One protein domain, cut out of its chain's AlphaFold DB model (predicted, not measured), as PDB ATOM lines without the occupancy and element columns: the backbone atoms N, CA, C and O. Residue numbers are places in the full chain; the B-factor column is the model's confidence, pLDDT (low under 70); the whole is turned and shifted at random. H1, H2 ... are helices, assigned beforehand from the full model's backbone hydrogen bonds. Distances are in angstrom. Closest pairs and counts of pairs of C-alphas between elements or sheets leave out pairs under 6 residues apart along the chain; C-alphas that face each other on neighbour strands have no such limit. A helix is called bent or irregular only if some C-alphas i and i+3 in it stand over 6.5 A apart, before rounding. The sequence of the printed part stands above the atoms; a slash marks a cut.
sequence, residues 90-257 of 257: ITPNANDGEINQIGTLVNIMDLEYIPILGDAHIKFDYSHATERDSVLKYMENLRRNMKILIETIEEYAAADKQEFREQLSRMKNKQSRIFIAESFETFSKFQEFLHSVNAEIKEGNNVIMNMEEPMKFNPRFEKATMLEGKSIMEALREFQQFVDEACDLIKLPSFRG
ATOM      1  N   ILE A  90     -17.081   5.508  46.243       88.44
ATOM      2  CA  ILE A  90     -16.470   5.460  44.899       88.44
ATOM      3  C   ILE A  90     -16.839   6.678  44.047       88.44
ATOM      4  O   ILE A  90     -16.136   7.008  43.100       88.44
ATOM      5  N   THR A  91     -17.955   7.329  44.381       86.50
ATOM      6  CA  THR A  91     -18.431   8.573  43.778       86.50
ATOM      7  C   THR A  91     -19.428   9.247  44.734       86.50
ATOM      8  O   THR A  91     -20.042   8.532  45.538       86.50
ATOM      9  N   PRO A  92     -19.635  10.580  44.715       84.69
ATOM     10  CA  PRO A  92     -20.477  11.272  45.699       84.69
ATOM     11  C   PRO A  92     -21.896  10.699  45.830       84.69
ATOM     12  O   PRO A  92     -22.441  10.636  46.939       84.69
ATOM     13  N   ASN A  93     -22.462  10.213  44.719       86.81
ATOM     14  CA  ASN A  93     -23.814   9.662  44.658       86.81
ATOM     15  C   ASN A  93     -23.896   8.142  44.922       86.81
ATOM     16  O   ASN A  93     -24.985   7.561  44.887       86.81
ATOM     17  N   ALA A  94     -22.775   7.477  45.231       87.25
ATOM     18  CA  ALA A  94     -22.762   6.067  45.613       87.25
ATOM     19  C   ALA A  94     -23.189   5.890  47.078       87.25
ATOM     20  O   ALA A  94     -22.429   6.138  48.016       87.25
ATOM     21  N   ASN A  95     -24.423   5.427  47.269       85.75
ATOM     22  CA  ASN A  95     -25.003   5.169  48.593       85.75
ATOM     23  C   ASN A  95     -24.977   3.686  48.992       85.75
ATOM     24  O   ASN A  95     -25.400   3.340  50.090       85.75
ATOM     25  N   ASP A  96     -24.499   2.814  48.106       88.19
ATOM     26  CA  ASP A  96     -24.379   1.386  48.370       88.19
ATOM     27  C   ASP A  96     -23.086   1.105  49.150       88.19
ATOM     28  O   ASP A  96     -21.978   1.334  48.658       88.19
ATOM     29  N   GLY A  97     -23.238   0.652  50.398       87.06
ATOM     30  CA  GLY A  97     -22.120   0.385  51.299       87.06
ATOM     31  C   GLY A  97     -21.211  -0.747  50.824       87.06
ATOM     32  O   GLY A  97     -20.002  -0.660  51.026       87.06
ATOM     33  N   GLU A  98     -21.758  -1.767  50.160       89.56
ATOM     34  CA  GLU A  98     -20.985  -2.897  49.635       89.56
ATOM     35  C   GLU A  98     -20.125  -2.449  48.452       89.56
ATOM     36  O   GLU A  98     -18.916  -2.677  48.431       89.56
ATOM     37  N   ILE A  99     -20.719  -1.707  47.516       92.31
ATOM     38  CA  ILE A  99     -20.001  -1.143  46.366       92.31
ATOM     39  C   ILE A  99     -18.886  -0.193  46.821       92.31
ATOM     40  O   ILE A  99     -17.774  -0.244  46.295       92.31
ATOM     41  N   ASN A 100     -19.156   0.644  47.825       91.38
ATOM     42  CA  ASN A 100     -18.161   1.547  48.403       91.38
ATOM     43  C   ASN A 100     -17.030   0.788  49.113       91.38
ATOM     44  O   ASN A 100     -15.855   1.131  48.951       91.38
ATOM     45  N   GLN A 101     -17.359  -0.273  49.856       90.94
ATOM     46  CA  GLN A 101     -16.374  -1.142  50.497       90.94
ATOM     47  C   GLN A 101     -15.465  -1.800  49.456       90.94
ATOM     48  O   GLN A 101     -14.245  -1.706  49.574       90.94
ATOM     49  N   ILE A 102     -16.041  -2.417  48.424       93.94
ATOM     50  CA  ILE A 102     -15.290  -3.101  47.367       93.94
ATOM     51  C   ILE A 102     -14.438  -2.110  46.581       93.94
ATOM     52  O   ILE A 102     -13.240  -2.326  46.425       93.94
ATOM     53  N   GLY A 103     -15.005  -0.986  46.143       93.69
ATOM     54  CA  GLY A 103     -14.243   0.015  45.401       93.69
ATOM     55  C   GLY A 103     -13.115   0.645  46.217       93.69
ATOM     56  O   GLY A 103     -12.058   0.950  45.671       93.69
ATOM     57  N   THR A 104     -13.278   0.764  47.539       92.06
ATOM     58  CA  THR A 104     -12.172   1.140  48.431       92.06
ATOM     59  C   THR A 104     -11.042   0.109  48.369       92.06
ATOM     60  O   THR A 104      -9.887   0.495  48.195       92.06
ATOM     61  N   LEU A 105     -11.357  -1.190  48.456       94.75
ATOM     62  CA  LEU A 105     -10.358  -2.263  48.360       94.75
ATOM     63  C   LEU A 105      -9.652  -2.267  47.004       94.75
ATOM     64  O   LEU A 105      -8.429  -2.355  46.963       94.75
ATOM     65  N   VAL A 106     -10.403  -2.119  45.910       95.44
ATOM     66  CA  VAL A 106      -9.847  -2.040  44.551       95.44
ATOM     67  C   VAL A 106      -8.865  -0.877  44.446       95.44
ATOM     68  O   VAL A 106      -7.739  -1.075  44.006       95.44
ATOM     69  N   ASN A 107      -9.238   0.314  44.922       93.19
ATOM     70  CA  ASN A 107      -8.367   1.489  44.885       93.19
ATOM     71  C   ASN A 107      -7.105   1.336  45.750       93.19
ATOM     72  O   ASN A 107      -6.045   1.822  45.366       93.19
ATOM     73  N   ILE A 108      -7.201   0.678  46.910       92.31
ATOM     74  CA  ILE A 108      -6.033   0.387  47.756       92.31
ATOM     75  C   ILE A 108      -5.110  -0.608  47.059       92.31
ATOM     76  O   ILE A 108      -3.903  -0.380  47.013       92.31
ATOM     77  N   MET A 109      -5.671  -1.690  46.508       94.81
ATOM     78  CA  MET A 109      -4.902  -2.677  45.755       94.81
ATOM     79  C   MET A 109      -4.147  -1.994  44.621       94.81
ATOM     80  O   MET A 109      -2.938  -2.167  44.493       94.81
ATOM     81  N   ASP A 110      -4.857  -1.167  43.854       93.06
ATOM     82  CA  ASP A 110      -4.320  -0.470  42.696       93.06
ATOM     83  C   ASP A 110      -3.169   0.471  43.029       93.06
ATOM     84  O   ASP A 110      -2.175   0.530  42.310       93.06
ATOM     85  N   LEU A 111      -3.322   1.219  44.120       90.56
ATOM     86  CA  LEU A 111      -2.379   2.253  44.497       90.56
ATOM     87  C   LEU A 111      -1.159   1.688  45.216       90.56
ATOM     88  O   LEU A 111      -0.051   2.090  44.896       90.56
ATOM     89  N   GLU A 112      -1.357   0.815  46.204       90.06
ATOM     90  CA  GLU A 112      -0.296   0.438  47.149       90.06
ATOM     91  C   GLU A 112       0.360  -0.904  46.819       90.06
ATOM     92  O   GLU A 112       1.520  -1.111  47.163       90.06
ATOM     93  N   TYR A 113      -0.361  -1.817  46.159       93.38
ATOM     94  CA  TYR A 113       0.100  -3.196  45.986       93.38
ATOM     95  C   TYR A 113       0.413  -3.560  44.539       93.38
ATOM     96  O   TYR A 113       1.452  -4.152  44.281       93.38
ATOM     97  N   ILE A 114      -0.426  -3.182  43.573       94.38
ATOM     98  CA  ILE A 114      -0.181  -3.487  42.155       94.38
ATOM     99  C   ILE A 114       1.181  -2.982  41.646       94.38
ATOM    100  O   ILE A 114       1.830  -3.744  40.924       94.38
ATOM    101  N   PRO A 115       1.672  -1.777  42.015       92.00
ATOM    102  CA  PRO A 115       2.948  -1.286  41.500       92.00
ATOM    103  C   PRO A 115       4.128  -2.220  41.787       92.00
ATOM    104  O   PRO A 115       5.012  -2.346  40.943       92.00
ATOM    105  N   ILE A 116       4.113  -2.949  42.911       92.06
ATOM    106  CA  ILE A 116       5.234  -3.820  43.305       92.06
ATOM    107  C   ILE A 116       5.411  -5.017  42.379       92.06
ATOM    108  O   ILE A 116       6.493  -5.583  42.314       92.06
ATOM    109  N   LEU A 117       4.359  -5.420  41.667       92.75
ATOM    110  CA  LEU A 117       4.445  -6.527  40.722       92.75
ATOM    111  C   LEU A 117       5.144  -6.119  39.418       92.75
ATOM    112  O   LEU A 117       5.538  -6.987  38.640       92.75
ATOM    113  N   GLY A 118       5.308  -4.818  39.164       89.25
ATOM    114  CA  GLY A 118       6.026  -4.331  37.993       89.25
ATOM    115  C   GLY A 118       7.501  -4.740  38.002       89.25
ATOM    116  O   GLY A 118       8.128  -4.830  39.057       89.25
ATOM    117  N   ASP A 119       8.081  -4.895  36.808       87.88
ATOM    118  CA  ASP A 119       9.489  -5.300  36.615       87.88
ATOM    119  C   ASP A 119      10.511  -4.341  37.256       87.88
ATOM    120  O   ASP A 119      11.681  -4.688  37.428       87.88
ATOM    121  N   ALA A 120      10.079  -3.122  37.598       87.50
ATOM    122  CA  ALA A 120      10.884  -2.151  38.330       87.50
ATOM    123  C   ALA A 120      11.176  -2.587  39.776       87.50
ATOM    124  O   ALA A 120      12.204  -2.193  40.320       87.50
ATOM    125  N   HIS A 121      10.293  -3.393  40.372       90.94
ATOM    126  CA  HIS A 121      10.354  -3.800  41.776       90.94
ATOM    127  C   HIS A 121      10.614  -5.295  41.934       90.94
ATOM    128  O   HIS A 121      11.570  -5.678  42.607       90.94
ATOM    129  N   ILE A 122       9.810  -6.147  41.292       93.38
ATOM    130  CA  ILE A 122       9.937  -7.605  41.399       93.38
ATOM    131  C   ILE A 122      10.186  -8.200  40.016       93.38
ATOM    132  O   ILE A 122       9.358  -8.099  39.111       93.38
ATOM    133  N   LYS A 123      11.333  -8.868  39.870       94.56
ATOM    134  CA  LYS A 123      11.726  -9.570  38.646       94.56
ATOM    135  C   LYS A 123      11.413 -11.051  38.787       94.56
ATOM    136  O   LYS A 123      12.243 -11.820  39.272       94.56
ATOM    137  N   PHE A 124      10.211 -11.432  38.382       95.19
ATOM    138  CA  PHE A 124       9.800 -12.831  38.337       95.19
ATOM    139  C   PHE A 124      10.584 -13.626  37.283       95.19
ATOM    140  O   PHE A 124      11.099 -13.065  36.313       95.19
ATOM    141  N   ASP A 125      10.656 -14.945  37.461       93.75
ATOM    142  CA  ASP A 125      11.022 -15.849  36.373       93.75
ATOM    143  C   ASP A 125       9.991 -15.803  35.228       93.75
ATOM    144  O   ASP A 125       8.930 -15.186  35.328       93.75
ATOM    145  N   TYR A 126      10.294 -16.462  34.109       92.31
ATOM    146  CA  TYR A 126       9.434 -16.418  32.925       92.31
ATOM    147  C   TYR A 126       8.008 -16.952  33.171       92.31
ATOM    148  O   TYR A 126       7.040 -16.405  32.631       92.31
ATOM    149  N   SER A 127       7.865 -18.010  33.973       93.38
ATOM    150  CA  SER A 127       6.562 -18.631  34.239       93.38
ATOM    151  C   SER A 127       5.703 -17.703  35.094       93.38
ATOM    152  O   SER A 127       4.595 -17.330  34.706       93.38
ATOM    153  N   HIS A 128       6.266 -17.231  36.201       94.19
ATOM    154  CA  HIS A 128       5.599 -16.352  37.152       94.19
ATOM    155  C   HIS A 128       5.346 -14.955  36.583       94.19
ATOM    156  O   HIS A 128       4.332 -14.343  36.908       94.19
ATOM    157  N   ALA A 129       6.202 -14.461  35.686       95.31
ATOM    158  CA  ALA A 129       5.941 -13.228  34.945       95.31
ATOM    159  C   ALA A 129       4.697 -13.363  34.049       95.31
ATOM    160  O   ALA A 129       3.868 -12.456  34.002       95.31
ATOM    161  N   THR A 130       4.511 -14.518  33.400       95.62
ATOM    162  CA  THR A 130       3.327 -14.783  32.564       95.62
ATOM    163  C   THR A 130       2.045 -14.856  33.404       95.62
ATOM    164  O   THR A 130       1.000 -14.317  33.019       95.62
ATOM    165  N   GLU A 131       2.106 -15.498  34.571       95.69
ATOM    166  CA  GLU A 131       0.981 -15.545  35.514       95.69
ATOM    167  C   GLU A 131       0.661 -14.165  36.091       95.69
ATOM    168  O   GLU A 131      -0.505 -13.763  36.120       95.69
ATOM    169  N   ARG A 132       1.694 -13.401  36.464       96.25
ATOM    170  CA  ARG A 132       1.565 -12.009  36.892       96.25
ATOM    171  C   ARG A 132       0.818 -11.187  35.843       96.25
ATOM    172  O   ARG A 132      -0.160 -10.517  36.169       96.25
ATOM    173  N   ASP A 133       1.250 -11.232  34.588       96.44
ATOM    174  CA  ASP A 133       0.627 -10.452  33.513       96.44
ATOM    175  C   ASP A 133      -0.844 -10.859  33.310       96.44
ATOM    176  O   ASP A 133      -1.713 -10.019  33.052       96.44
ATOM    177  N   SER A 134      -1.149 -12.142  33.518       96.50
ATOM    178  CA  SER A 134      -2.517 -12.658  33.486       96.50
ATOM    179  C   SER A 134      -3.384 -12.073  34.608       96.50
ATOM    180  O   SER A 134      -4.492 -11.615  34.325       96.50
ATOM    181  N   VAL A 135      -2.901 -12.019  35.857       96.56
ATOM    182  CA  VAL A 135      -3.663 -11.414  36.973       96.56
ATOM    183  C   VAL A 135      -3.764  -9.891  36.861       96.56
ATOM    184  O   VAL A 135      -4.806  -9.317  37.182       96.56
ATOM    185  N   LEU A 136      -2.746  -9.217  36.316       96.44
ATOM    186  CA  LEU A 136      -2.793  -7.775  36.052       96.44
ATOM    187  C   LEU A 136      -3.898  -7.414  35.051       96.44
ATOM    188  O   LEU A 136      -4.594  -6.415  35.238       96.44
ATOM    189  N   LYS A 137      -4.149  -8.264  34.050       96.69
ATOM    190  CA  LYS A 137      -5.259  -8.080  33.107       96.69
ATOM    191  C   LYS A 137      -6.638  -8.132  33.780       96.69
ATOM    192  O   LYS A 137      -7.537  -7.389  33.384       96.69
ATOM    193  N   TYR A 138      -6.822  -8.975  34.801       96.50
ATOM    194  CA  TYR A 138      -8.056  -8.973  35.599       96.50
ATOM    195  C   TYR A 138      -8.250  -7.629  36.303       96.50
ATOM    196  O   TYR A 138      -9.335  -7.052  36.238       96.50
ATOM    197  N   MET A 139      -7.180  -7.085  36.888       96.25
ATOM    198  CA  MET A 139      -7.226  -5.776  37.532       96.25
ATOM    199  C   MET A 139      -7.574  -4.652  36.544       96.25
ATOM    200  O   MET A 139      -8.414  -3.806  36.844       96.25
ATOM    201  N   GLU A 140      -6.986  -4.644  35.347       95.75
ATOM    202  CA  GLU A 140      -7.310  -3.652  34.312       95.75
ATOM    203  C   GLU A 140      -8.788  -3.685  33.903       95.75
ATOM    204  O   GLU A 140      -9.435  -2.634  33.809       95.75
ATOM    205  N   ASN A 141      -9.340  -4.884  33.704       95.56
ATOM    206  CA  ASN A 141     -10.759  -5.061  33.404       95.56
ATOM    207  C   ASN A 141     -11.634  -4.555  34.557       95.56
ATOM    208  O   ASN A 141     -12.580  -3.798  34.326       95.56
ATOM    209  N   LEU A 142     -11.273  -4.891  35.797       96.56
ATOM    210  CA  LEU A 142     -11.998  -4.448  36.980       96.56
ATOM    211  C   LEU A 142     -12.004  -2.917  37.116       96.56
ATOM    212  O   LEU A 142     -13.061  -2.327  37.350       96.56
ATOM    213  N   ARG A 143     -10.860  -2.248  36.900       94.94
ATOM    214  CA  ARG A 143     -10.778  -0.772  36.891       94.94
ATOM    215  C   ARG A 143     -11.721  -0.165  35.858       94.94
ATOM    216  O   ARG A 143     -12.408   0.819  36.140       94.94
ATOM    217  N   ARG A 144     -11.767  -0.742  34.653       95.75
ATOM    218  CA  ARG A 144     -12.654  -0.276  33.583       95.75
ATOM    219  C   ARG A 144     -14.121  -0.406  33.985       95.75
ATOM    220  O   ARG A 144     -14.882   0.542  33.799       95.75
ATOM    221  N   ASN A 145     -14.513  -1.540  34.553       94.56
ATOM    222  CA  ASN A 145     -15.897  -1.784  34.950       94.56
ATOM    223  C   ASN A 145     -16.307  -0.938  36.162       94.56
ATOM    224  O   ASN A 145     -17.420  -0.412  36.185       94.56
ATOM    225  N   MET A 146     -15.383  -0.678  37.091       95.69
ATOM    226  CA  MET A 146     -15.579   0.304  38.159       95.69
ATOM    227  C   MET A 146     -15.861   1.702  37.595       95.69
ATOM    228  O   MET A 146     -16.797   2.365  38.036       95.69
ATOM    229  N   LYS A 147     -15.101   2.141  36.582       95.19
ATOM    230  CA  LYS A 147     -15.317   3.440  35.930       95.19
ATOM    231  C   LYS A 147     -16.694   3.530  35.262       95.19
ATOM    232  O   LYS A 147     -17.402   4.506  35.480       95.19
ATOM    233  N   ILE A 148     -17.098   2.496  34.519       94.69
ATOM    234  CA  ILE A 148     -18.427   2.425  33.883       94.69
ATOM    235  C   ILE A 148     -19.540   2.496  34.938       94.69
ATOM    236  O   ILE A 148     -20.547   3.182  34.745       94.69
ATOM    237  N   LEU A 149     -19.373   1.799  36.064       95.12
ATOM    238  CA  LEU A 149     -20.323   1.846  37.170       95.12
ATOM    239  C   LEU A 149     -20.420   3.253  37.773       95.12
ATOM    240  O   LEU A 149     -21.532   3.734  37.981       95.12
ATOM    241  N   ILE A 150     -19.285   3.916  38.020       94.31
ATOM    242  CA  ILE A 150     -19.241   5.298  38.524       94.31
ATOM    243  C   ILE A 150     -19.995   6.237  37.578       94.31
ATOM    244  O   ILE A 150     -20.901   6.937  38.023       94.31
ATOM    245  N   GLU A 151     -19.686   6.197  36.280       94.62
ATOM    246  CA  GLU A 151     -20.364   7.011  35.260       94.62
ATOM    247  C   GLU A 151     -21.882   6.767  35.276       94.62
ATOM    248  O   GLU A 151     -22.665   7.711  35.344       94.62
ATOM    249  N   THR A 152     -22.309   5.502  35.348       93.75
ATOM    250  CA  THR A 152     -23.735   5.134  35.409       93.75
ATOM    251  C   THR A 152     -24.423   5.653  36.682       93.75
ATOM    252  O   THR A 152     -25.592   6.042  36.641       93.75
ATOM    253  N   ILE A 153     -23.737   5.641  37.833       93.25
ATOM    254  CA  ILE A 153     -24.273   6.161  39.104       93.25
ATOM    255  C   ILE A 153     -24.481   7.675  39.017       93.25
ATOM    256  O   ILE A 153     -25.527   8.168  39.444       93.25
ATOM    257  N   GLU A 154     -23.513   8.395  38.456       93.25
ATOM    258  CA  GLU A 154     -23.582   9.850  38.312       93.25
ATOM    259  C   GLU A 154     -24.644  10.271  37.291       93.25
ATOM    260  O   GLU A 154     -25.457  11.151  37.575       93.25
ATOM    261  N   GLU A 155     -24.740   9.578  36.153       92.31
ATOM    262  CA  GLU A 155     -25.818   9.792  35.181       92.31
ATOM    263  C   GLU A 155     -27.199   9.526  35.792       92.31
ATOM    264  O   GLU A 155     -28.138  10.290  35.573       92.31
ATOM    265  N   TYR A 156     -27.333   8.468  36.601       90.81
ATOM    266  CA  TYR A 156     -28.578   8.168  37.311       90.81
ATOM    267  C   TYR A 156     -28.964   9.273  38.300       90.81
ATOM    268  O   TYR A 156     -30.151   9.575  38.443       90.81
ATOM    269  N   ALA A 157     -27.985   9.867  38.984       89.75
ATOM    270  CA  ALA A 157     -28.212  10.951  39.931       89.75
ATOM    271  C   ALA A 157     -28.607  12.266  39.240       89.75
ATOM    272  O   ALA A 157     -29.423  13.009  39.783       89.75
ATOM    273  N   ALA A 158     -28.075  12.527  38.043       91.06
ATOM    274  CA  ALA A 158     -28.369  13.720  37.249       91.06
ATOM    275  C   ALA A 158     -29.637  13.606  36.371       91.06
ATOM    276  O   ALA A 158     -30.022  14.569  35.712       91.06
ATOM    277  N   ALA A 159     -30.278  12.435  36.309       89.06
ATOM    278  CA  ALA A 159     -31.405  12.189  35.412       89.06
ATOM    279  C   ALA A 159     -32.729  12.808  35.904       89.06
ATOM    280  O   ALA A 159     -33.333  12.328  36.865       89.06
ATOM    281  N   ASP A 160     -33.251  13.785  35.156       84.38
ATOM    282  CA  ASP A 160     -34.541  14.435  35.447       84.38
ATOM    283  C   ASP A 160     -35.762  13.661  34.919       84.38
ATOM    284  O   ASP A 160     -36.845  13.687  35.505       84.38
ATOM    285  N   LYS A 161     -35.616  12.967  33.780       88.81
ATOM    286  CA  LYS A 161     -36.728  12.260  33.125       88.81
ATOM    287  C   LYS A 161     -36.952  10.884  33.746       88.81
ATOM    288  O   LYS A 161     -36.035  10.065  33.802       88.81
ATOM    289  N   GLN A 162     -38.199  10.593  34.115       83.12
ATOM    290  CA  GLN A 162     -38.566   9.354  34.808       83.12
ATOM    291  C   GLN A 162     -38.241   8.080  34.007       83.12
ATOM    292  O   GLN A 162     -37.602   7.180  34.548       83.12
ATOM    293  N   GLU A 163     -38.589   8.014  32.719       82.69
ATOM    294  CA  GLU A 163     -38.303   6.837  31.874       82.69
ATOM    295  C   GLU A 163     -36.795   6.558  31.750       82.69
ATOM    296  O   GLU A 163     -36.343   5.414  31.855       82.69
ATOM    297  N   PHE A 164     -35.992   7.616  31.598       87.88
ATOM    298  CA  PHE A 164     -34.533   7.514  31.531       87.88
ATOM    299  C   PHE A 164     -33.946   7.042  32.868       87.88
ATOM    300  O   PHE A 164     -33.077   6.171  32.909       87.88
ATOM    301  N   ARG A 165     -34.495   7.536  33.980       89.62
ATOM    302  CA  ARG A 165     -34.108   7.130  35.333       89.62
ATOM    303  C   ARG A 165     -34.407   5.654  35.609       89.62
ATOM    304  O   ARG A 165     -33.606   4.984  36.258       89.62
ATOM    305  N   GLU A 166     -35.512   5.112  35.100       90.50
ATOM    306  CA  GLU A 166     -35.830   3.681  35.215       90.50
ATOM    307  C   GLU A 166     -34.870   2.794  34.410       90.50
ATOM    308  O   GLU A 166     -34.460   1.724  34.876       90.50
ATOM    309  N   GLN A 167     -34.476   3.225  33.209       91.56
ATOM    310  CA  GLN A 167     -33.456   2.534  32.418       91.56
ATOM    311  C   GLN A 167     -32.094   2.557  33.125       91.56
ATOM    312  O   GLN A 167     -31.493   1.498  33.321       91.56
ATOM    313  N   LEU A 168     -31.648   3.732  33.572       91.69
ATOM    314  CA  LEU A 168     -30.387   3.893  34.293       91.69
ATOM    315  C   LEU A 168     -30.376   3.134  35.621       91.69
ATOM    316  O   LEU A 168     -29.368   2.530  35.962       91.69
ATOM    317  N   SER A 169     -31.501   3.064  36.339       91.75
ATOM    318  CA  SER A 169     -31.622   2.243  37.552       91.75
ATOM    319  C   SER A 169     -31.349   0.762  37.267       91.75
ATOM    320  O   SER A 169     -30.574   0.110  37.973       91.75
ATOM    321  N   ARG A 170     -31.935   0.224  36.185       93.00
ATOM    322  CA  ARG A 170     -31.700  -1.162  35.749       93.00
ATOM    323  C   ARG A 170     -30.247  -1.385  35.336       93.00
ATOM    324  O   ARG A 170     -29.666  -2.402  35.714       93.00
ATOM    325  N   MET A 171     -29.659  -0.439  34.603       93.69
ATOM    326  CA  MET A 171     -28.248  -0.491  34.214       93.69
ATOM    327  C   MET A 171     -27.331  -0.454  35.434       93.69
ATOM    328  O   MET A 171     -26.510  -1.353  35.577       93.69
ATOM    329  N   LYS A 172     -27.531   0.496  36.353       93.88
ATOM    330  CA  LYS A 172     -26.789   0.614  37.612       93.88
ATOM    331  C   LYS A 172     -26.807  -0.700  38.381       93.88
ATOM    332  O   LYS A 172     -25.755  -1.236  38.688       93.88
ATOM    333  N   ASN A 173     -27.989  -1.276  38.613       93.12
ATOM    334  CA  ASN A 173     -28.119  -2.533  39.358       93.12
ATOM    335  C   ASN A 173     -27.419  -3.708  38.656       93.12
ATOM    336  O   ASN A 173     -26.833  -4.564  39.318       93.12
ATOM    337  N   LYS A 174     -27.469  -3.761  37.319       94.12
ATOM    338  CA  LYS A 174     -26.743  -4.770  36.539       94.12
ATOM    339  C   LYS A 174     -25.230  -4.586  36.678       94.12
ATOM    340  O   LYS A 174     -24.541  -5.559  36.966       94.12
ATOM    341  N   GLN A 175     -24.732  -3.362  36.508       94.12
ATOM    342  CA  GLN A 175     -23.305  -3.054  36.604       94.12
ATOM    343  C   GLN A 175     -22.766  -3.249  38.023       94.12
ATOM    344  O   GLN A 175     -21.680  -3.785  38.178       94.12
ATOM    345  N   SER A 176     -23.546  -2.931  39.061       93.94
ATOM    346  CA  SER A 176     -23.201  -3.227  40.456       93.94
ATOM    347  C   SER A 176     -22.954  -4.721  40.674       93.94
ATOM    348  O   SER A 176     -21.943  -5.093  41.254       93.94
ATOM    349  N   ARG A 177     -23.836  -5.593  40.163       92.19
ATOM    350  CA  ARG A 177     -23.666  -7.053  40.289       92.19
ATOM    351  C   ARG A 177     -22.442  -7.567  39.538       92.19
ATOM    352  O   ARG A 177     -21.736  -8.419  40.063       92.19
ATOM    353  N   ILE A 178     -22.213  -7.057  38.326       92.69
ATOM    354  CA  ILE A 178     -21.025  -7.394  37.528       92.69
ATOM    355  C   ILE A 178     -19.767  -6.979  38.291       92.69
ATOM    356  O   ILE A 178     -18.895  -7.808  38.510       92.69
ATOM    357  N   PHE A 179     -19.728  -5.743  38.790       95.12
ATOM    358  CA  PHE A 179     -18.602  -5.217  39.552       95.12
ATOM    359  C   PHE A 179     -18.299  -6.045  40.807       95.12
ATOM    360  O   PHE A 179     -17.139  -6.359  41.052       95.12
ATOM    361  N   ILE A 180     -19.317  -6.449  41.576       93.12
ATOM    362  CA  ILE A 180     -19.130  -7.314  42.755       93.12
ATOM    363  C   ILE A 180     -18.536  -8.670  42.345       93.12
ATOM    364  O   ILE A 180     -17.545  -9.112  42.929       93.12
ATOM    365  N   ALA A 181     -19.112  -9.318  41.328       92.50
ATOM    366  CA  ALA A 181     -18.673 -10.635  40.873       92.50
ATOM    367  C   ALA A 181     -17.238 -10.611  40.319       92.50
ATOM    368  O   ALA A 181     -16.415 -11.440  40.697       92.50
ATOM    369  N   GLU A 182     -16.919  -9.633  39.474       94.69
ATOM    370  CA  GLU A 182     -15.578  -9.467  38.908       94.69
ATOM    371  C   GLU A 182     -14.553  -9.052  39.958       94.69
ATOM    372  O   GLU A 182     -13.395  -9.458  39.872       94.69
ATOM    373  N   SER A 183     -14.958  -8.272  40.967       95.69
ATOM    374  CA  SER A 183     -14.088  -7.975  42.105       95.69
ATOM    375  C   SER A 183     -13.718  -9.265  42.817       95.69
ATOM    376  O   SER A 183     -12.536  -9.542  43.004       95.69
ATOM    377  N   PHE A 184     -14.710 -10.092  43.155       93.69
ATOM    378  CA  PHE A 184     -14.472 -11.378  43.800       93.69
ATOM    379  C   PHE A 184     -13.543 -12.285  42.979       93.69
ATOM    380  O   PHE A 184     -12.591 -12.844  43.529       93.69
ATOM    381  N   GLU A 185     -13.788 -12.405  41.673       94.94
ATOM    382  CA  GLU A 185     -12.932 -13.175  40.767       94.94
ATOM    383  C   GLU A 185     -11.502 -12.623  40.749       94.94
ATOM    384  O   GLU A 185     -10.551 -13.376  40.943       94.94
ATOM    385  N   THR A 186     -11.348 -11.306  40.597       96.69
ATOM    386  CA  THR A 186     -10.039 -10.642  40.553       96.69
ATOM    387  C   THR A 186      -9.258 -10.889  41.839       96.69
ATOM    388  O   THR A 186      -8.138 -11.391  41.779       96.69
ATOM    389  N   PHE A 187      -9.844 -10.616  43.010       96.56
ATOM    390  CA  PHE A 187      -9.178 -10.866  44.293       96.56
ATOM    391  C   PHE A 187      -8.833 -12.347  44.478       96.56
ATOM    392  O   PHE A 187      -7.736 -12.656  44.933       96.56
ATOM    393  N   SER A 188      -9.701 -13.268  44.049       95.81
ATOM    394  CA  SER A 188      -9.412 -14.708  44.106       95.81
ATOM    395  C   SER A 188      -8.230 -15.094  43.207       95.81
ATOM    396  O   SER A 188      -7.389 -15.889  43.613       95.81
ATOM    397  N   LYS A 189      -8.099 -14.490  42.019       97.31
ATOM    398  CA  LYS A 189      -6.945 -14.715  41.133       97.31
ATOM    399  C   LYS A 189      -5.641 -14.162  41.690       97.31
ATOM    400  O   LYS A 189      -4.621 -14.842  41.615       97.31
ATOM    401  N   PHE A 190      -5.673 -12.987  42.315       97.75
ATOM    402  CA  PHE A 190      -4.513 -12.491  43.058       97.75
ATOM    403  C   PHE A 190      -4.180 -13.382  44.258       97.75
ATOM    404  O   PHE A 190      -3.004 -13.606  44.529       97.75
ATOM    405  N   GLN A 191      -5.189 -13.923  44.949       96.19
ATOM    406  CA  GLN A 191      -4.997 -14.844  46.068       96.19
ATOM    407  C   GLN A 191      -4.251 -16.095  45.596       96.19
ATOM    408  O   GLN A 191      -3.192 -16.409  46.129       96.19
ATOM    409  N   GLU A 192      -4.770 -16.770  44.569       96.56
ATOM    410  CA  GLU A 192      -4.159 -17.962  43.968       96.56
ATOM    411  C   GLU A 192      -2.697 -17.703  43.568       96.56
ATOM    412  O   GLU A 192      -1.805 -18.437  43.995       96.56
ATOM    413  N   PHE A 193      -2.445 -16.617  42.832       97.50
ATOM    414  CA  PHE A 193      -1.103 -16.236  42.388       97.50
ATOM    415  C   PHE A 193      -0.142 -15.980  43.559       97.50
ATOM    416  O   PHE A 193       0.948 -16.548  43.605       97.50
ATOM    417  N   LEU A 194      -0.542 -15.162  44.539       97.19
ATOM    418  CA  LEU A 194       0.318 -14.811  45.672       97.19
ATOM    419  C   LEU A 194       0.594 -16.011  46.585       97.19
ATOM    420  O   LEU A 194       1.710 -16.137  47.086       97.19
ATOM    421  N   HIS A 195      -0.387 -16.897  46.795       96.31
ATOM    422  CA  HIS A 195      -0.166 -18.143  47.538       96.31
ATOM    423  C   HIS A 195       0.811 -19.060  46.802       96.31
ATOM    424  O   HIS A 195       1.706 -19.601  47.449       96.31
ATOM    425  N   SER A 196       0.683 -19.188  45.476       95.88
ATOM    426  CA  SER A 196       1.603 -19.985  44.651       95.88
ATOM    427  C   SER A 196       3.039 -19.467  44.763       95.88
ATOM    428  O   SER A 196       3.926 -20.187  45.219       95.88
ATOM    429  N   VAL A 197       3.247 -18.174  44.489       95.38
ATOM    430  CA  VAL A 197       4.563 -17.521  44.579       95.38
ATOM    431  C   VAL A 197       5.174 -17.690  45.972       95.38
ATOM    432  O   VAL A 197       6.317 -18.120  46.106       95.38
ATOM    433  N   ASN A 198       4.428 -17.378  47.038       94.38
ATOM    434  CA  ASN A 198       4.960 -17.477  48.400       94.38
ATOM    435  C   ASN A 198       5.265 -18.928  48.816       94.38
ATOM    436  O   ASN A 198       6.191 -19.143  49.605       94.38
ATOM    437  N   ALA A 199       4.508 -19.912  48.317       94.31
ATOM    438  CA  ALA A 199       4.772 -21.327  48.558       94.31
ATOM    439  C   ALA A 199       6.078 -21.769  47.887       94.31
ATOM    440  O   ALA A 199       6.942 -22.324  48.566       94.31
ATOM    441  N   GLU A 200       6.274 -21.433  46.611       94.06
ATOM    442  CA  GLU A 200       7.496 -21.779  45.878       94.06
ATOM    443  C   GLU A 200       8.749 -21.158  46.505       94.06
ATOM    444  O   GLU A 200       9.759 -21.841  46.697       94.06
ATOM    445  N   ILE A 201       8.675 -19.893  46.931       92.12
ATOM    446  CA  ILE A 201       9.792 -19.250  47.636       92.12
ATOM    447  C   ILE A 201      10.113 -19.985  48.943       92.12
ATOM    448  O   ILE A 201      11.278 -20.174  49.296       92.12
ATOM    449  N   LYS A 202       9.085 -20.409  49.685       90.75
ATOM    450  CA  LYS A 202       9.257 -21.129  50.953       90.75
ATOM    451  C   LYS A 202       9.889 -22.510  50.756       90.75
ATOM    452  O   LYS A 202      10.607 -22.968  51.643       90.75
ATOM    453  N   GLU A 203       9.633 -23.153  49.623       93.38
ATOM    454  CA  GLU A 203      10.255 -24.422  49.224       93.38
ATOM    455  C   GLU A 203      11.706 -24.254  48.743       93.38
ATOM    456  O   GLU A 203      12.423 -25.242  48.593       93.38
ATOM    457  N   GLY A 204      12.172 -23.010  48.578       88.19
ATOM    458  CA  GLY A 204      13.524 -22.690  48.128       88.19
ATOM    459  C   GLY A 204      13.664 -22.614  46.607       88.19
ATOM    460  O   GLY A 204      14.790 -22.589  46.109       88.19
ATOM    461  N   ASN A 205      12.549 -22.565  45.871       89.50
ATOM    462  CA  ASN A 205      12.569 -22.367  44.425       89.50
ATOM    463  C   ASN A 205      12.920 -20.911  44.099       89.50
ATOM    464  O   ASN A 205      12.473 -19.967  44.758       89.50
ATOM    465  N   ASN A 206      13.725 -20.720  43.055       87.12
ATOM    466  CA  ASN A 206      14.165 -19.396  42.632       87.12
ATOM    467  C   ASN A 206      13.178 -18.769  41.635       87.12
ATOM    468  O   ASN A 206      13.424 -18.777  40.431       87.12
ATOM    469  N   VAL A 207      12.071 -18.235  42.153       93.44
ATOM    470  CA  VAL A 207      10.997 -17.615  41.351       93.44
ATOM    471  C   VAL A 207      11.145 -16.100  41.172       93.44
ATOM    472  O   VAL A 207      10.497 -15.510  40.307       93.44
ATOM    473  N   ILE A 208      11.993 -15.451  41.981       93.19
ATOM    474  CA  ILE A 208      12.262 -14.004  41.937       93.19
ATOM    475  C   ILE A 208      13.770 -13.776  41.873       93.19
ATOM    476  O   ILE A 208      14.509 -14.123  42.791       93.19
ATOM    477  N   MET A 209      14.210 -13.110  40.812       90.50
ATOM    478  CA  MET A 209      15.621 -12.931  40.468       90.50
ATOM    479  C   MET A 209      16.339 -11.884  41.327       90.50
ATOM    480  O   MET A 209      17.565 -11.879  41.384       90.50
ATOM    481  N   ASN A 210      15.597 -10.974  41.959       92.31
ATOM    482  CA  ASN A 210      16.142  -9.847  42.715       92.31
ATOM    483  C   ASN A 210      15.723  -9.842  44.192       92.31
ATOM    484  O   ASN A 210      15.570  -8.782  44.785       92.31
ATOM    485  N   MET A 211      15.553 -11.020  44.798       87.62
ATOM    486  CA  MET A 211      14.997 -11.178  46.151       87.62
ATOM    487  C   MET A 211      15.742 -10.406  47.259       87.62
ATOM    488  O   MET A 211      15.138 -10.057  48.272       87.62
ATOM    489  N   GLU A 212      17.037 -10.139  47.078       86.25
ATOM    490  CA  GLU A 212      17.874  -9.400  48.032       86.25
ATOM    491  C   GLU A 212      17.731  -7.871  47.920       86.25
ATOM    492  O   GLU A 212      18.177  -7.136  48.805       86.25
ATOM    493  N   GLU A 213      17.122  -7.367  46.842       86.94
ATOM    494  CA  GLU A 213      16.926  -5.936  46.636       86.94
ATOM    495  C   GLU A 213      15.743  -5.425  47.486       86.94
ATOM    496  O   GLU A 213      14.675  -6.043  47.517       86.94
ATOM    497  N   PRO A 214      15.891  -4.288  48.192       84.69
ATOM    498  CA  PRO A 214      14.775  -3.669  48.892       84.69
ATOM    499  C   PRO A 214      13.850  -2.934  47.919       84.69
ATOM    500  O   PRO A 214      14.293  -2.388  46.906       84.69
ATOM    501  N   MET A 215      12.578  -2.830  48.299       87.19
ATOM    502  CA  MET A 215      11.582  -2.033  47.588       87.19
ATOM    503  C   MET A 215      11.929  -0.541  47.644       87.19
ATOM    504  O   MET A 215      12.157   0.004  48.729       87.19
ATOM    505  N   LYS A 216      11.946   0.121  46.480       84.94
ATOM    506  CA  LYS A 216      12.210   1.562  46.351       84.94
ATOM    507  C   LYS A 216      11.261   2.193  45.346       84.94
ATOM    508  O   LYS A 216      11.423   2.014  44.142       84.94
ATOM    509  N   PHE A 217      10.314   2.975  45.834       85.31
ATOM    510  CA  PHE A 217       9.359   3.704  45.017       85.31
ATOM    511  C   PHE A 217       9.955   5.026  44.549       85.31
ATOM    512  O   PHE A 217      10.662   5.716  45.286       85.31
ATOM    513  N   ASN A 218       9.662   5.407  43.307       83.31
ATOM    514  CA  ASN A 218      10.052   6.716  42.798       83.31
ATOM    515  C   ASN A 218       8.914   7.728  43.012       83.31
ATOM    516  O   ASN A 218       7.942   7.688  42.255       83.31
ATOM    517  N   PRO A 219       9.045   8.717  43.923       80.94
ATOM    518  CA  PRO A 219       7.958   9.652  44.237       80.94
ATOM    519  C   PRO A 219       7.502  10.520  43.054       80.94
ATOM    520  O   PRO A 219       6.471  11.185  43.128       80.94
ATOM    521  N   ARG A 220       8.282  10.572  41.965       79.62
ATOM    522  CA  ARG A 220       7.910  11.298  40.740       79.62
ATOM    523  C   ARG A 220       6.913  10.535  39.871       79.62
ATOM    524  O   ARG A 220       6.215  11.169  39.085       79.62
ATOM    525  N   PHE A 221       6.880   9.210  39.976       78.94
ATOM    526  CA  PHE A 221       6.087   8.341  39.101       78.94
ATOM    527  C   PHE A 221       5.092   7.479  39.875       78.94
ATOM    528  O   PHE A 221       4.053   7.113  39.333       78.94
ATOM    529  N   GLU A 222       5.377   7.201  41.143       79.25
ATOM    530  CA  GLU A 222       4.602   6.311  41.989       79.25
ATOM    531  C   GLU A 222       4.098   7.063  43.214       79.25
ATOM    532  O   GLU A 222       4.822   7.817  43.862       79.25
ATOM    533  N   LYS A 223       2.817   6.855  43.511       77.19
ATOM    534  CA  LYS A 223       2.160   7.395  44.704       77.19
ATOM    535  C   LYS A 223       2.140   6.398  45.864       77.19
ATOM    536  O   LYS A 223       1.787   6.795  46.970       77.19
ATOM    537  N   ALA A 224       2.479   5.136  45.596       77.38
ATOM    538  CA  ALA A 224       2.570   4.074  46.585       77.38
ATOM    539  C   ALA A 224       3.650   4.410  47.614       77.38
ATOM    540  O   ALA A 224       4.726   4.892  47.260       77.38
ATOM    541  N   THR A 225       3.361   4.155  48.884       75.38
ATOM    542  CA  THR A 225       4.312   4.443  49.972       75.38
ATOM    543  C   THR A 225       4.332   3.363  51.045       75.38
ATOM    544  O   THR A 225       5.290   3.282  51.810       75.38
ATOM    545  N   MET A 226       3.317   2.494  51.096       81.38
ATOM    546  CA  MET A 226       3.136   1.548  52.202       81.38
ATOM    547  C   MET A 226       4.224   0.473  52.296       81.38
ATOM    548  O   MET A 226       4.460  -0.084  53.373       81.38
ATOM    549  N   LEU A 227       4.874   0.159  51.178       86.62
ATOM    550  CA  LEU A 227       5.859  -0.918  51.078       86.62
ATOM    551  C   LEU A 227       7.295  -0.400  50.896       86.62
ATOM    552  O   LEU A 227       8.206  -1.201  50.703       86.62
ATOM    553  N   GLU A 228       7.509   0.919  50.964       87.19
ATOM    554  CA  GLU A 228       8.833   1.540  50.832       87.19
ATOM    555  C   GLU A 228       9.812   0.978  51.872       87.19
ATOM    556  O   GLU A 228       9.506   0.903  53.065       87.19
ATOM    557  N   GLY A 229      10.999   0.572  51.415       85.62
ATOM    558  CA  GLY A 229      12.070   0.062  52.270       85.62
ATOM    559  C   GLY A 229      11.855  -1.349  52.829       85.62
ATOM    560  O   GLY A 229      12.757  -1.864  53.489       85.62
ATOM    561  N   LYS A 230      10.710  -1.993  52.567       90.12
ATOM    562  CA  LYS A 230      10.487  -3.401  52.928       90.12
ATOM    563  C   LYS A 230      11.255  -4.332  51.993       90.12
ATOM    564  O   LYS A 230      11.531  -3.994  50.838       90.12
ATOM    565  N   SER A 231      11.569  -5.530  52.477       92.06
ATOM    566  CA  SER A 231      12.028  -6.605  51.591       92.06
ATOM    567  C   SER A 231      10.890  -7.078  50.681       92.06
ATOM    568  O   SER A 231       9.712  -6.998  51.046       92.06
ATOM    569  N   ILE A 232      11.232  -7.637  49.517       92.06
ATOM    570  CA  ILE A 232      10.249  -8.221  48.587       92.06
ATOM    571  C   ILE A 232       9.389  -9.285  49.289       92.06
ATOM    572  O   ILE A 232       8.177  -9.337  49.099       92.06
ATOM    573  N   MET A 233       9.994 -10.084  50.169       91.06
ATOM    574  CA  MET A 233       9.289 -11.111  50.939       91.06
ATOM    575  C   MET A 233       8.249 -10.542  51.899       91.06
ATOM    576  O   MET A 233       7.146 -11.076  52.015       91.06
ATOM    577  N   GLU A 234       8.590  -9.473  52.613       91.50
ATOM    578  CA  GLU A 234       7.641  -8.802  53.501       91.50
ATOM    579  C   GLU A 234       6.512  -8.154  52.698       91.50
ATOM    580  O   GLU A 234       5.347  -8.281  53.077       91.50
ATOM    581  N   ALA A 235       6.842  -7.530  51.566       92.62
ATOM    582  CA  ALA A 235       5.875  -6.901  50.676       92.62
ATOM    583  C   ALA A 235       4.875  -7.914  50.090       92.62
ATOM    584  O   ALA A 235       3.667  -7.689  50.160       92.62
ATOM    585  N   LEU A 236       5.349  -9.061  49.591       94.06
ATOM    586  CA  LEU A 236       4.494 -10.125  49.051       94.06
ATOM    587  C   LEU A 236       3.614 -10.778  50.118       94.06
ATOM    588  O   LEU A 236       2.458 -11.093  49.838       94.06
ATOM    589  N   ARG A 237       4.116 -10.955  51.344       92.94
ATOM    590  CA  ARG A 237       3.305 -11.474  52.459       92.94
ATOM    591  C   ARG A 237       2.231 -10.489  52.895       92.94
ATOM    592  O   ARG A 237       1.110 -10.904  53.170       92.94
ATOM    593  N   GLU A 238       2.554  -9.199  52.960       93.12
ATOM    594  CA  GLU A 238       1.569  -8.166  53.284       93.12
ATOM    595  C   GLU A 238       0.510  -8.046  52.185       93.12
ATOM    596  O   GLU A 238      -0.676  -7.937  52.494       93.12
ATOM    597  N   PHE A 239       0.915  -8.156  50.915       95.69
ATOM    598  CA  PHE A 239      -0.022  -8.195  49.798       95.69
ATOM    599  C   PHE A 239      -0.920  -9.436  49.864       95.69
ATOM    600  O   PHE A 239      -2.142  -9.316  49.781       95.69
ATOM    601  N   GLN A 240      -0.350 -10.619  50.102       95.62
ATOM    602  CA  GLN A 240      -1.136 -11.838  50.280       95.62
ATOM    603  C   GLN A 240      -2.144 -11.674  51.423       95.62
ATOM    604  O   GLN A 240      -3.323 -11.960  51.241       95.62
ATOM    605  N   GLN A 241      -1.715 -11.138  52.569       94.38
ATOM    606  CA  GLN A 241      -2.604 -10.895  53.701       94.38
ATOM    607  C   GLN A 241      -3.728  -9.909  53.350       94.38
ATOM    608  O   GLN A 241      -4.876 -10.130  53.731       94.38
ATOM    609  N   PHE A 242      -3.425  -8.829  52.626       95.31
ATOM    610  CA  PHE A 242      -4.440  -7.891  52.151       95.31
ATOM    611  C   PHE A 242      -5.484  -8.587  51.270       95.31
ATOM    612  O   PHE A 242      -6.682  -8.400  51.482       95.31
ATOM    613  N   VAL A 243      -5.044  -9.406  50.313       95.69
ATOM    614  CA  VAL A 243      -5.938 -10.120  49.392       95.69
ATOM    615  C   VAL A 243      -6.747 -11.199  50.115       95.69
ATOM    616  O   VAL A 243      -7.946 -11.308  49.872       95.69
ATOM    617  N   ASP A 244      -6.143 -11.937  51.048       94.25
ATOM    618  CA  ASP A 244      -6.839 -12.914  51.894       94.25
ATOM    619  C   ASP A 244      -7.968 -12.236  52.688       94.25
ATOM    620  O   ASP A 244      -9.123 -12.667  52.650       94.25
ATOM    621  N   GLU A 245      -7.657 -11.117  53.351       93.56
ATOM    622  CA  GLU A 245      -8.645 -10.338  54.095       93.56
ATOM    623  C   GLU A 245      -9.732  -9.750  53.173       93.56
ATOM    624  O   GLU A 245     -10.894  -9.676  53.579       93.56
ATOM    625  N   ALA A 246      -9.379  -9.346  51.947       93.50
ATOM    626  CA  ALA A 246     -10.313  -8.794  50.968       93.50
ATOM    627  C   ALA A 246     -11.271  -9.872  50.457       93.50
ATOM    628  O   ALA A 246     -12.481  -9.657  50.454       93.50
ATOM    629  N   CYS A 247     -10.756 -11.050  50.102       92.12
ATOM    630  CA  CYS A 247     -11.559 -12.212  49.740       92.12
ATOM    631  C   CYS A 247     -12.547 -12.568  50.853       92.12
ATOM    632  O   CYS A 247     -13.726 -12.768  50.571       92.12
ATOM    633  N   ASP A 248     -12.113 -12.601  52.113       90.38
ATOM    634  CA  ASP A 248     -12.998 -12.900  53.246       90.38
ATOM    635  C   ASP A 248     -14.100 -11.849  53.448       90.38
ATOM    636  O   ASP A 248     -15.217 -12.192  53.841       90.38
ATOM    637  N   LEU A 249     -13.806 -10.573  53.176       87.50
ATOM    638  CA  LEU A 249     -14.786  -9.486  53.247       87.50
ATOM    639  C   LEU A 249     -15.753  -9.475  52.061       87.50
ATOM    640  O   LEU A 249     -16.931  -9.198  52.244       87.50
ATOM    641  N   ILE A 250     -15.294  -9.776  50.848       85.75
ATOM    642  CA  ILE A 250     -16.170  -9.834  49.668       85.75
ATOM    643  C   ILE A 250     -17.061 -11.084  49.727       85.75
ATOM    644  O   ILE A 250     -18.200 -11.052  49.275       85.75
ATOM    645  N   LYS A 251     -16.600 -12.163  50.373       71.12
ATOM    646  CA  LYS A 251     -17.379 -13.386  50.657       71.12
ATOM    647  C   LYS A 251     -18.478 -13.208  51.725       71.12
ATOM    648  O   LYS A 251     -18.992 -14.211  52.224       71.12
ATOM    649  N   LEU A 252     -18.819 -11.984  52.133       54.47
ATOM    650  CA  LEU A 252     -19.734 -11.727  53.252       54.47
ATOM    651  C   LEU A 252     -21.110 -12.426  53.090       54.47
ATOM    652  O   LEU A 252     -21.558 -12.749  51.993       54.47
ATOM    653  N   PRO A 253     -21.739 -12.762  54.227       38.34
ATOM    654  CA  PRO A 253     -22.263 -14.080  54.562       38.34
ATOM    655  C   PRO A 253     -23.550 -14.443  53.815       38.34
ATOM    656  O   PRO A 253     -24.411 -13.595  53.585       38.34
ATOM    657  N   SER A 254     -23.764 -15.747  53.590       36.91
ATOM    658  CA  SER A 254     -25.120 -16.288  53.446       36.91
ATOM    659  C   SER A 254     -25.986 -15.701  54.561       36.91
ATOM    660  O   SER A 254     -25.593 -15.831  55.726       36.91
ATOM    661  N   PHE A 255     -27.112 -15.076  54.208       32.34
ATOM    662  CA  PHE A 255     -28.186 -14.680  55.122       32.34
ATOM    663  C   PHE A 255     -28.164 -15.523  56.407       32.34
ATOM    664  O   PHE A 255     -28.491 -16.711  56.393       32.34
ATOM    665  N   ARG A 256     -27.719 -14.925  57.514       27.53
ATOM    666  CA  ARG A 256     -27.878 -15.483  58.855       27.53
ATOM    667  C   ARG A 256     -28.701 -14.492  59.661       27.53
ATOM    668  O   ARG A 256     -28.163 -13.464  60.064       27.53
ATOM    669  N   GLY A 257     -29.953 -14.879  59.909       34.38
ATOM    670  CA  GLY A 257     -30.862 -14.292  60.897       34.38
ATOM    671  C   GLY A 257     -31.880 -13.350  60.298       34.38
ATOM    672  O   GLY A 257     -31.597 -12.137  60.321       34.38
TER     673      GLY A 257
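AT A GLANCE: This is residues 90 to 257 of the 257 residues of an uncharacterized protein of Leptospira idonii (UniProt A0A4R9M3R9). Two long helices, H3 and H2, fold back on each other as a hairpin, and two shorter helices, H1 and H4, cover one side of it, making an up-and-down bundle of four in which each helix runs against the one before it. The hairpin's end at the H2 to H3 link reaches past both shorter helices, while the long H3 to H4 link loops about the other end. The printed part has 168 residues with four named helices, in the order H1, H2, H3, H4, and no named strand; the class is all helix. It is only just compact, close to loose, with a radius of gyration of the C-alphas of 18.5 A and spans of 61 by 44 by 27 A.

IN THESE COORDINATES: Find C-alpha 162 at (-38.566, 9.354, 34.808); from there H3, residues 162 to 203, runs 61.1 A to C-alpha 203 at (10.255, -24.422, 49.224). Look before it for H2, residues 126 to 158, 48.5 A long. Earlier comes H1, residues 97 to 117, 29.4 A long, with a kink of 39 degrees near residue 111; it is irregular, but only just, with C-alphas 112 and 115 6.7 A apart. Last is H4, residues 232 to 250, 26.5 A long, ending at C-alpha 250 at (-16.170, -9.834, 49.668).

HOW THE PARTS SIT: Start with H3 and H2, a helical hairpin: they touch, closest at the C-alphas of Tyr 156 and Leu 168, 5.5 A apart, and run opposite ways at a shallow tilt of 21 degrees. With residues 180 to 198 alone, H3 touches H4, closest at the C-alphas of Leu 194 and Gln 240, 5.7 A; this hairpin has a steep tilt of 40 degrees. With residues 176 to 183 alone, H3 touches H1, closest at the C-alphas of Ile 99 and Ser 176, 7.0 A; they run the same way at a steep tilt of 40 degrees. H1 and H2, also a hairpin, touch closest at the C-alphas of Leu 117 and Arg 132, 7.3 A; their shallow tilt of 34.9 degrees is only just short of steep. H1 and H4 only just touch, with 3 pairs of C-alphas within 8 A, the closest those of Tyr 113 and Phe 239, 6.3 A. H2 and H4 are apart. In H3 and H4 every O i to N i+4 pair is within hydrogen-bond range; in H1 13 of 17 are, in H2 28 of 29.

THE WHOLE: The C-alphas farthest apart are those of Lys 161 and Gly 204, 63.0 A. The printed part has no cut. The link from H2 to H3 is tight, that from H1 to H2 short, and that from H3 to H4, residues 204 to 231, long. The mean pLDDT of the printed part is 89.5; look at residues 252 to 257, up to the chain's last residue, for the values under 70.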